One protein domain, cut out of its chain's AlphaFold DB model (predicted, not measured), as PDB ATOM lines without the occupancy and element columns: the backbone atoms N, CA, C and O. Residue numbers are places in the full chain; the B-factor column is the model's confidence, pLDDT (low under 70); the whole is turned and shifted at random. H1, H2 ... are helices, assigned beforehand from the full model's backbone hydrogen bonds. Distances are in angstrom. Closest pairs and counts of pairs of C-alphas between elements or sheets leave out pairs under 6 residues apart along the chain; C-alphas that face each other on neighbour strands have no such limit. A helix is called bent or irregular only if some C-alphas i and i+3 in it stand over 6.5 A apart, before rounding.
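This is residues 67 to 131 of the 341 residues of the protein "O-methyltransferase family" of Pyrenophora seminiperda CCB06 (UniProt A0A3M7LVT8). Two helices, H1 and H2, stand end to end as one long arm, and the chain then folds back through a long unnamed stretch to two short helices, H3 and H4, with H4 crossing the first part of H1. The whole makes a long, loose loop that returns near its starting point, with residues 98 to 103 sticking out at the far end. The printed part has 65 residues, with four named helices in the order H1, H2, H3, H4 and no named strand; the class is all helix. It is loose, with a radius of gyration of the C-alphas of 14.1 A, and only just elongated, spanning 44 by 22 by 13 A.

Find C-alpha 67 at (-64.947, -21.018, -9.284); from there H1, residues 67 to 84, runs 24.7 A to C-alpha 84. H1 is irregular, but only just: C-alphas 77 and 80 are 6.8 A apart. Look next at C-alpha 86, at (-44.975, -37.698, -16.814), where H2, residues 86 to 98, begins its 18.1 A. Past the stretch from 99 to 114 come H3, residues 115 to 121, 10.0 A long, and H4, residues 123 to 131, 12.3 A long, which ends at C-alpha 131, at (-60.001, -20.309, -10.849).

Begin with H1, which meets H2 only through their link. Look at residues 67 to 74, the part of H1 that alone touches H4: the closest C-alphas of the two helices, those of Asp 70 and Gln 128, are 4.6 A apart. The lines of H1 and H4 are about perpendicular, at 78 degrees. H2 touches no helix, and it is apart from both H3 and H4. H3 and H4 touch only at the corner by their link, with the C-alphas of Cys 119 and Lys 126 closest at 4.5 A. They run opposite ways at a steep tilt of 42 degrees. H1 and H3 are apart. Along the backbones of H2, H3 and H4, each O i to N i+4 pair is within hydrogen-bond range; in H1, 11 of 14 are.

The C-alphas of Phe 67 and Lys 100 are the two farthest apart, at 44.1 A, while the first and last printed C-alphas, of Phe 67 and Ala 131, are 5.2 A apart. The printed part has no cut. The link from H2 to H3, residues 99 to 114, is long; those from H1 to H2 and from H3 to H4 are tight. Read the B-factor column for the confidence: the mean pLDDT of the printed part is 76.6, and residues 96 to 113 are under 70.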
ATOM      1  N   PHE A  67     -66.366 -20.892  -8.929       90.75
ATOM      2  CA  PHE A  67     -64.947 -21.018  -9.284       90.75
ATOM      3  C   PHE A  67     -64.282 -22.280  -8.694       90.75
ATOM      4  O   PHE A  67     -63.305 -22.766  -9.248       90.75
ATOM      5  N   LEU A  68     -64.795 -22.850  -7.594       92.44
ATOM      6  CA  LEU A  68     -64.265 -24.108  -7.052       92.44
ATOM      7  C   LEU A  68     -64.496 -25.278  -8.015       92.44
ATOM      8  O   LEU A  68     -63.631 -26.139  -8.156       92.44
ATOM      9  N   THR A  69     -65.633 -25.283  -8.713       91.94
ATOM     10  CA  THR A  69     -65.946 -26.281  -9.743       91.94
ATOM     11  C   THR A  69     -64.998 -26.148 -10.931       91.94
ATOM     12  O   THR A  69     -64.477 -27.152 -11.410       91.94
ATOM     13  N   ASP A  70     -64.707 -24.918 -11.361       93.25
ATOM     14  CA  ASP A  70     -63.720 -24.646 -12.410       93.25
ATOM     15  C   ASP A  70     -62.301 -25.078 -12.002       93.25
ATOM     16  O   ASP A  70     -61.599 -25.703 -12.795       93.25
ATOM     17  N   ALA A  71     -61.894 -24.818 -10.755       93.69
ATOM     18  CA  ALA A  71     -60.597 -25.246 -10.234       93.69
ATOM     19  C   ALA A  71     -60.473 -26.780 -10.179       93.69
ATOM     20  O   ALA A  71     -59.453 -27.332 -10.586       93.69
ATOM     21  N   VAL A  72     -61.514 -27.488  -9.723       92.44
ATOM     22  CA  VAL A  72     -61.534 -28.962  -9.737       92.44
ATOM     23  C   VAL A  72     -61.531 -29.511 -11.158       92.44
ATOM     24  O   VAL A  72     -60.891 -30.532 -11.408       92.44
ATOM     25  N   ALA A  73     -62.201 -28.841 -12.095       92.56
ATOM     26  CA  ALA A  73     -62.169 -29.235 -13.493       92.56
ATOM     27  C   ALA A  73     -60.764 -29.064 -14.098       92.56
ATOM     28  O   ALA A  73     -60.301 -29.980 -14.758       92.56
ATOM     29  N   PHE A  74     -60.028 -27.987 -13.787       92.94
ATOM     30  CA  PHE A  74     -58.605 -27.887 -14.163       92.94
ATOM     31  C   PHE A  74     -57.779 -29.053 -13.601       92.94
ATOM     32  O   PHE A  74     -57.011 -29.691 -14.324       92.94
ATOM     33  N   LEU A  75     -57.951 -29.360 -12.312       91.62
ATOM     34  CA  LEU A  75     -57.212 -30.448 -11.671       91.62
ATOM     35  C   LEU A  75     -57.511 -31.809 -12.313       91.62
ATOM     36  O   LEU A  75     -56.594 -32.604 -12.509       91.62
ATOM     37  N   SER A  76     -58.774 -32.069 -12.649       91.12
ATOM     38  CA  SER A  76     -59.232 -33.373 -13.146       91.12
ATOM     39  C   SER A  76     -59.006 -33.551 -14.647       91.12
ATOM     40  O   SER A  76     -58.616 -34.633 -15.074       91.12
ATOM     41  N   ASP A  77     -59.232 -32.498 -15.435       89.69
ATOM     42  CA  ASP A  77     -59.226 -32.555 -16.901       89.69
ATOM     43  C   ASP A  77     -57.852 -32.186 -17.488       89.69
ATOM     44  O   ASP A  77     -57.587 -32.470 -18.654       89.69
ATOM     45  N   THR A  78     -56.970 -31.545 -16.710       88.81
ATOM     46  CA  THR A  78     -55.662 -31.068 -17.193       88.81
ATOM     47  C   THR A  78     -54.508 -31.549 -16.323       88.81
ATOM     48  O   THR A  78     -53.646 -32.279 -16.809       88.81
ATOM     49  N   ALA A  79     -54.483 -31.181 -15.039       87.50
ATOM     50  CA  ALA A  79     -53.317 -31.443 -14.192       87.50
ATOM     51  C   ALA A  79     -53.091 -32.947 -13.944       87.50
ATOM     52  O   ALA A  79     -51.978 -33.444 -14.102       87.50
ATOM     53  N   LEU A  80     -54.149 -33.696 -13.611       88.50
ATOM     54  CA  LEU A  80     -54.050 -35.135 -13.367       88.50
ATOM     55  C   LEU A  80     -53.676 -35.936 -14.634       88.50
ATOM     56  O   LEU A  80     -52.752 -36.746 -14.553       88.50
ATOM     57  N   PRO A  81     -54.295 -35.721 -15.814       88.06
ATOM     58  CA  PRO A  81     -53.842 -36.355 -17.053       88.06
ATOM     59  C   PRO A  81     -52.385 -36.036 -17.400       88.06
ATOM     60  O   PRO A  81     -51.647 -36.942 -17.792       88.06
ATOM     61  N   ALA A  82     -51.942 -34.788 -17.203       83.81
ATOM     62  CA  ALA A  82     -50.541 -34.413 -17.398       83.81
ATOM     63  C   ALA A  82     -49.609 -35.207 -16.468       83.81
ATOM     64  O   ALA A  82     -48.556 -35.679 -16.903       83.81
ATOM     65  N   ALA A  83     -50.026 -35.439 -15.220       83.56
ATOM     66  CA  ALA A  83     -49.274 -36.257 -14.277       83.56
ATOM     67  C   ALA A  83     -49.126 -37.718 -14.722       83.56
ATOM     68  O   ALA A  83     -48.049 -38.298 -14.580       83.56
ATOM     69  N   LEU A  84     -50.171 -38.304 -15.311       85.06
ATOM     70  CA  LEU A  84     -50.134 -39.682 -15.819       85.06
ATOM     71  C   LEU A  84     -49.176 -39.852 -17.009       85.06
ATOM     72  O   LEU A  84     -48.626 -40.934 -17.199       85.06
ATOM     73  N   GLN A  85     -48.933 -38.790 -17.782       83.38
ATOM     74  CA  GLN A  85     -48.006 -38.801 -18.922       83.38
ATOM     75  C   GLN A  85     -46.556 -38.461 -18.541       83.38
ATOM     76  O   GLN A  85     -45.671 -38.438 -19.402       83.38
ATOM     77  N   MET A  86     -46.275 -38.211 -17.257       78.75
ATOM     78  CA  MET A  86     -44.975 -37.698 -16.814       78.75
ATOM     79  C   MET A  86     -43.820 -38.668 -17.079       78.75
ATOM     80  O   MET A  86     -42.728 -38.228 -17.435       78.75
ATOM     81  N   VAL A  87     -44.043 -39.979 -16.946       82.44
ATOM     82  CA  VAL A  87     -43.013 -40.997 -17.222       82.44
ATOM     83  C   VAL A  87     -42.580 -40.930 -18.687       82.44
ATOM     84  O   VAL A  87     -41.387 -40.835 -18.976       82.44
ATOM     85  N   THR A  88     -43.549 -40.883 -19.603       81.06
ATOM     86  CA  THR A  88     -43.312 -40.745 -21.046       81.06
ATOM     87  C   THR A  88     -42.570 -39.447 -21.364       81.06
ATOM     88  O   THR A  88     -41.564 -39.466 -22.070       81.06
ATOM     89  N   ALA A  89     -43.022 -38.321 -20.800       74.81
ATOM     90  CA  ALA A  89     -42.389 -37.020 -21.008       74.81
ATOM     91  C   ALA A  89     -40.942 -36.991 -20.491       74.81
ATOM     92  O   ALA A  89     -40.051 -36.488 -21.172       74.81
ATOM     93  N   THR A  90     -40.686 -37.572 -19.316       78.06
ATOM     94  CA  THR A  90     -39.339 -37.652 -18.730       78.06
ATOM     95  C   THR A  90     -38.412 -38.492 -19.603       78.06
ATOM     96  O   THR A  90     -37.303 -38.054 -19.895       78.06
ATOM     97  N   GLY A  91     -38.878 -39.645 -20.095       80.06
ATOM     98  CA  GLY A  91     -38.106 -40.490 -21.010       80.06
ATOM     99  C   GLY A  91     -37.673 -39.746 -22.277       80.06
ATOM    100  O   GLY A  91     -36.493 -39.773 -22.629       80.06
ATOM    101  N   LEU A  92     -38.594 -39.014 -22.910       75.00
ATOM    102  CA  LEU A  92     -38.293 -38.193 -24.089       75.00
ATOM    103  C   LEU A  92     -37.278 -37.085 -23.777       75.00
ATOM    104  O   LEU A  92     -36.339 -36.879 -24.542       75.00
ATOM    105  N   ARG A  93     -37.411 -36.401 -22.633       72.06
ATOM    106  CA  ARG A  93     -36.452 -35.366 -22.208       72.06
ATOM    107  C   ARG A  93     -35.055 -35.918 -22.005       72.06
ATOM    108  O   ARG A  93     -34.096 -35.320 -22.474       72.06
ATOM    109  N   THR A  94     -34.935 -37.049 -21.316       74.75
ATOM    110  CA  THR A  94     -33.641 -37.693 -21.086       74.75
ATOM    111  C   THR A  94     -32.997 -38.100 -22.410       74.75
ATOM    112  O   THR A  94     -31.803 -37.883 -22.598       74.75
ATOM    113  N   GLN A  95     -33.778 -38.623 -23.360       73.19
ATOM    114  CA  GLN A  95     -33.287 -38.941 -24.703       73.19
ATOM    115  C   GLN A  95     -32.800 -37.695 -25.457       73.19
ATOM    116  O   GLN A  95     -31.703 -37.720 -26.011       73.19
ATOM    117  N   LEU A  96     -33.562 -36.596 -25.432       67.94
ATOM    118  CA  LEU A  96     -33.191 -35.327 -26.073       67.94
ATOM    119  C   LEU A  96     -31.947 -34.688 -25.435       67.94
ATOM    120  O   LEU A  96     -31.043 -34.257 -26.148       67.94
ATOM    121  N   ALA A  97     -31.855 -34.685 -24.102       66.69
ATOM    122  CA  ALA A  97     -30.686 -34.191 -23.375       66.69
ATOM    123  C   ALA A  97     -29.420 -34.999 -23.718       66.69
ATOM    124  O   ALA A  97     -28.347 -34.431 -23.922       66.69
ATOM    125  N   ASN A  98     -29.556 -36.322 -23.855       65.00
ATOM    126  CA  ASN A  98     -28.460 -37.209 -24.243       65.00
ATOM    127  C   ASN A  98     -28.061 -37.061 -25.722       65.00
ATOM    128  O   ASN A  98     -26.909 -37.315 -26.069       65.00
ATOM    129  N   ALA A  99     -28.977 -36.617 -26.588       64.12
ATOM    130  CA  ALA A  99     -28.736 -36.423 -28.017       64.12
ATOM    131  C   ALA A  99     -27.950 -35.136 -28.363       64.12
ATOM    132  O   ALA A  99     -27.672 -34.899 -29.536       64.12
ATOM    133  N   LYS A 100     -27.547 -34.320 -27.370       52.84
ATOM    134  CA  LYS A 100     -26.721 -33.103 -27.536       52.84
ATOM    135  C   LYS A 100     -27.189 -32.149 -28.645       52.84
ATOM    136  O   LYS A 100     -26.377 -31.613 -29.390       52.84
ATOM    137  N   GLN A 101     -28.478 -31.859 -28.710       51.59
ATOM    138  CA  GLN A 101     -28.998 -30.693 -29.421       51.59
ATOM    139  C   GLN A 101     -30.367 -30.395 -28.824       51.59
ATOM    140  O   GLN A 101     -31.260 -31.218 -28.969       51.59
ATOM    141  N   VAL A 102     -30.479 -29.256 -28.131       48.03
ATOM    142  CA  VAL A 102     -31.684 -28.449 -27.834       48.03
ATOM    143  C   VAL A 102     -31.585 -27.890 -26.394       48.03
ATOM    144  O   VAL A 102     -31.430 -28.665 -25.450       48.03
ATOM    145  N   PRO A 103     -31.640 -26.554 -26.202       46.50
ATOM    146  CA  PRO A 103     -31.727 -25.922 -24.882       46.50
ATOM    147  C   PRO A 103     -32.929 -26.430 -24.069       46.50
ATOM    148  O   PRO A 103     -33.981 -26.742 -24.628       46.50
ATOM    149  N   SER A 104     -32.785 -26.470 -22.746       47.25
ATOM    150  CA  SER A 104     -33.743 -27.009 -21.761       47.25
ATOM    151  C   SER A 104     -35.176 -26.451 -21.829       47.25
ATOM    152  O   SER A 104     -36.085 -27.060 -21.267       47.25
ATOM    153  N   ASP A 105     -35.397 -25.352 -22.551       42.81
ATOM    154  CA  ASP A 105     -36.672 -24.630 -22.624       42.81
ATOM    155  C   ASP A 105     -37.710 -25.258 -23.572       42.81
ATOM    156  O   ASP A 105     -38.883 -24.898 -23.524       42.81
ATOM    157  N   LEU A 106     -37.324 -26.218 -24.422       42.78
ATOM    158  CA  LEU A 106     -38.212 -26.819 -25.441       42.78
ATOM    159  C   LEU A 106     -38.834 -28.165 -25.032       42.78
ATOM    160  O   LEU A 106     -39.484 -28.843 -25.825       42.78
ATOM    161  N   ALA A 107     -38.661 -28.563 -23.778       40.81
ATOM    162  CA  ALA A 107     -39.041 -29.870 -23.261       40.81
ATOM    163  C   ALA A 107     -40.459 -29.922 -22.636       40.81
ATOM    164  O   ALA A 107     -40.680 -30.659 -21.668       40.81
ATOM    165  N   SER A 108     -41.447 -29.164 -23.126       40.00
ATOM    166  CA  SER A 108     -42.809 -29.163 -22.558       40.00
ATOM    167  C   SER A 108     -43.817 -29.941 -23.413       40.00
ATOM    168  O   SER A 108     -44.265 -29.435 -24.432       40.00
ATOM    169  N   THR A 109     -44.215 -31.120 -22.911       42.41
ATOM    170  CA  THR A 109     -45.455 -31.880 -23.198       42.41
ATOM    171  C   THR A 109     -45.770 -32.261 -24.657       42.41
ATOM    172  O   THR A 109     -45.308 -31.670 -25.616       42.41
ATOM    173  N   GLN A 110     -46.572 -33.314 -24.841       41.34
ATOM    174  CA  GLN A 110     -46.932 -33.880 -26.155       41.34
ATOM    175  C   GLN A 110     -47.696 -32.911 -27.086       41.34
ATOM    176  O   GLN A 110     -47.866 -33.203 -28.268       41.34
ATOM    177  N   SER A 111     -48.123 -31.749 -26.583       42.28
ATOM    178  CA  SER A 111     -48.445 -30.568 -27.382       42.28
ATOM    179  C   SER A 111     -47.247 -29.620 -27.352       42.28
ATOM    180  O   SER A 111     -46.857 -29.183 -26.275       42.28
ATOM    181  N   ASN A 112     -46.705 -29.251 -28.517       49.88
ATOM    182  CA  ASN A 112     -45.596 -28.291 -28.698       49.88
ATOM    183  C   ASN A 112     -45.907 -26.845 -28.211       49.88
ATOM    184  O   ASN A 112     -45.365 -25.879 -28.742       49.88
ATOM    185  N   LEU A 113     -46.839 -26.663 -27.272       56.72
ATOM    186  CA  LEU A 113     -47.402 -25.394 -26.831       56.72
ATOM    187  C   LEU A 113     -47.430 -25.350 -25.302       56.72
ATOM    188  O   LEU A 113     -47.875 -26.294 -24.651       56.72
ATOM    189  N   SER A 114     -46.953 -24.241 -24.735       73.81
ATOM    190  CA  SER A 114     -47.010 -23.983 -23.295       73.81
ATOM    191  C   SER A 114     -48.461 -23.865 -22.812       73.81
ATOM    192  O   SER A 114     -49.356 -23.518 -23.587       73.81
ATOM    193  N   LEU A 115     -48.704 -24.066 -21.510       81.81
ATOM    194  CA  LEU A 115     -50.044 -23.895 -20.928       81.81
ATOM    195  C   LEU A 115     -50.643 -22.512 -21.240       81.81
ATOM    196  O   LEU A 115     -51.850 -22.387 -21.433       81.81
ATOM    197  N   GLY A 116     -49.801 -21.475 -21.326       80.56
ATOM    198  CA  GLY A 116     -50.217 -20.137 -21.747       80.56
ATOM    199  C   GLY A 116     -50.795 -20.115 -23.163       80.56
ATOM    200  O   GLY A 116     -51.891 -19.599 -23.365       80.56
ATOM    201  N   ALA A 117     -50.110 -20.733 -24.128       82.38
ATOM    202  CA  ALA A 117     -50.587 -20.816 -25.507       82.38
ATOM    203  C   ALA A 117     -51.890 -21.629 -25.628       82.38
ATOM    204  O   ALA A 117     -52.786 -21.252 -26.384       82.38
ATOM    205  N   GLU A 118     -52.032 -22.698 -24.843       85.88
ATOM    206  CA  GLU A 118     -53.275 -23.475 -24.762       85.88
ATOM    207  C   GLU A 118     -54.429 -22.661 -24.152       85.88
ATOM    208  O   GLU A 118     -55.560 -22.718 -24.640       85.88
ATOM    209  N   CYS A 119     -54.164 -21.837 -23.133       88.56
ATOM    210  CA  CYS A 119     -55.174 -20.957 -22.537       88.56
ATOM    211  C   CYS A 119     -55.734 -19.937 -23.538       88.56
ATOM    212  O   CYS A 119     -56.935 -19.664 -23.513       88.56
ATOM    213  N   GLU A 120     -54.905 -19.388 -24.429       87.69
ATOM    214  CA  GLU A 120     -55.374 -18.438 -25.450       87.69
ATOM    215  C   GLU A 120     -56.274 -19.099 -26.503       87.69
ATOM    216  O   GLU A 120     -57.193 -18.469 -27.025       87.69
ATOM    217  N   ARG A 121     -56.073 -20.392 -26.777       89.19
ATOM    218  CA  ARG A 121     -56.913 -21.168 -27.706       89.19
ATOM    219  C   ARG A 121     -58.187 -21.697 -27.057       89.19
ATOM    220  O   ARG A 121     -59.190 -21.909 -27.737       89.19
ATOM    221  N   HIS A 122     -58.158 -21.905 -25.743       90.81
ATOM    222  CA  HIS A 122     -59.232 -22.540 -24.995       90.81
ATOM    223  C   HIS A 122     -59.704 -21.646 -23.838       90.81
ATOM    224  O   HIS A 122     -59.272 -21.821 -22.696       90.81
ATOM    225  N   PRO A 123     -60.680 -20.742 -24.073       92.31
ATOM    226  CA  PRO A 123     -61.200 -19.839 -23.040       92.31
ATOM    227  C   PRO A 123     -61.708 -20.558 -21.782       92.31
ATOM    228  O   PRO A 123     -61.572 -20.055 -20.666       92.31
ATOM    229  N   LYS A 124     -62.262 -21.771 -21.945       92.75
ATOM    230  CA  LYS A 124     -62.663 -22.634 -20.826       92.75
ATOM    231  C   LYS A 124     -61.461 -23.005 -19.951       92.75
ATOM    232  O   LYS A 124     -61.548 -22.851 -18.737       92.75
ATOM    233  N   LEU A 125     -60.350 -23.432 -20.555       91.69
ATOM    234  CA  LEU A 125     -59.119 -23.759 -19.832       91.69
ATOM    235  C   LEU A 125     -58.566 -22.519 -19.124       91.69
ATOM    236  O   LEU A 125     -58.291 -22.579 -17.930       91.69
ATOM    237  N   LYS A 126     -58.510 -21.369 -19.810       92.44
ATOM    238  CA  LYS A 126     -58.087 -20.090 -19.214       92.44
ATOM    239  C   LYS A 126     -58.889 -19.753 -17.955       92.44
ATOM    240  O   LYS A 126     -58.307 -19.428 -16.921       92.44
ATOM    241  N   ARG A 127     -60.218 -19.907 -18.002       93.88
ATOM    242  CA  ARG A 127     -61.103 -19.721 -16.838       93.88
ATOM    243  C   ARG A 127     -60.790 -20.706 -15.708       93.88
ATOM    244  O   ARG A 127     -60.724 -20.301 -14.551       93.88
ATOM    245  N   GLN A 128     -60.596 -21.983 -16.030       94.25
ATOM    246  CA  GLN A 128     -60.320 -23.034 -15.049       94.25
ATOM    247  C   GLN A 128     -58.955 -22.850 -14.362       94.25
ATOM    248  O   GLN A 128     -58.866 -22.948 -13.136       94.25
ATOM    249  N   VAL A 129     -57.914 -22.489 -15.120       92.44
ATOM    250  CA  VAL A 129     -56.581 -22.168 -14.584       92.44
ATOM    251  C   VAL A 129     -56.642 -20.915 -13.703       92.44
ATOM    252  O   VAL A 129     -56.128 -20.924 -12.583       92.44
ATOM    253  N   ALA A 130     -57.344 -19.863 -14.137       91.75
ATOM    254  CA  ALA A 130     -57.556 -18.664 -13.325       91.75
ATOM    255  C   ALA A 130     -58.293 -18.975 -12.007       91.75
ATOM    256  O   ALA A 130     -57.944 -18.447 -10.950       91.75
ATOM    257  N   ALA A 131     -59.281 -19.873 -12.039       93.44
ATOM    258  CA  ALA A 131     -60.001 -20.309 -10.849       93.44
ATOM    259  C   ALA A 131     -59.108 -21.091  -9.867       93.44
ATOM    260  O   ALA A 131     -59.180 -20.864  -8.655       93.44
TER     261      ALA A 131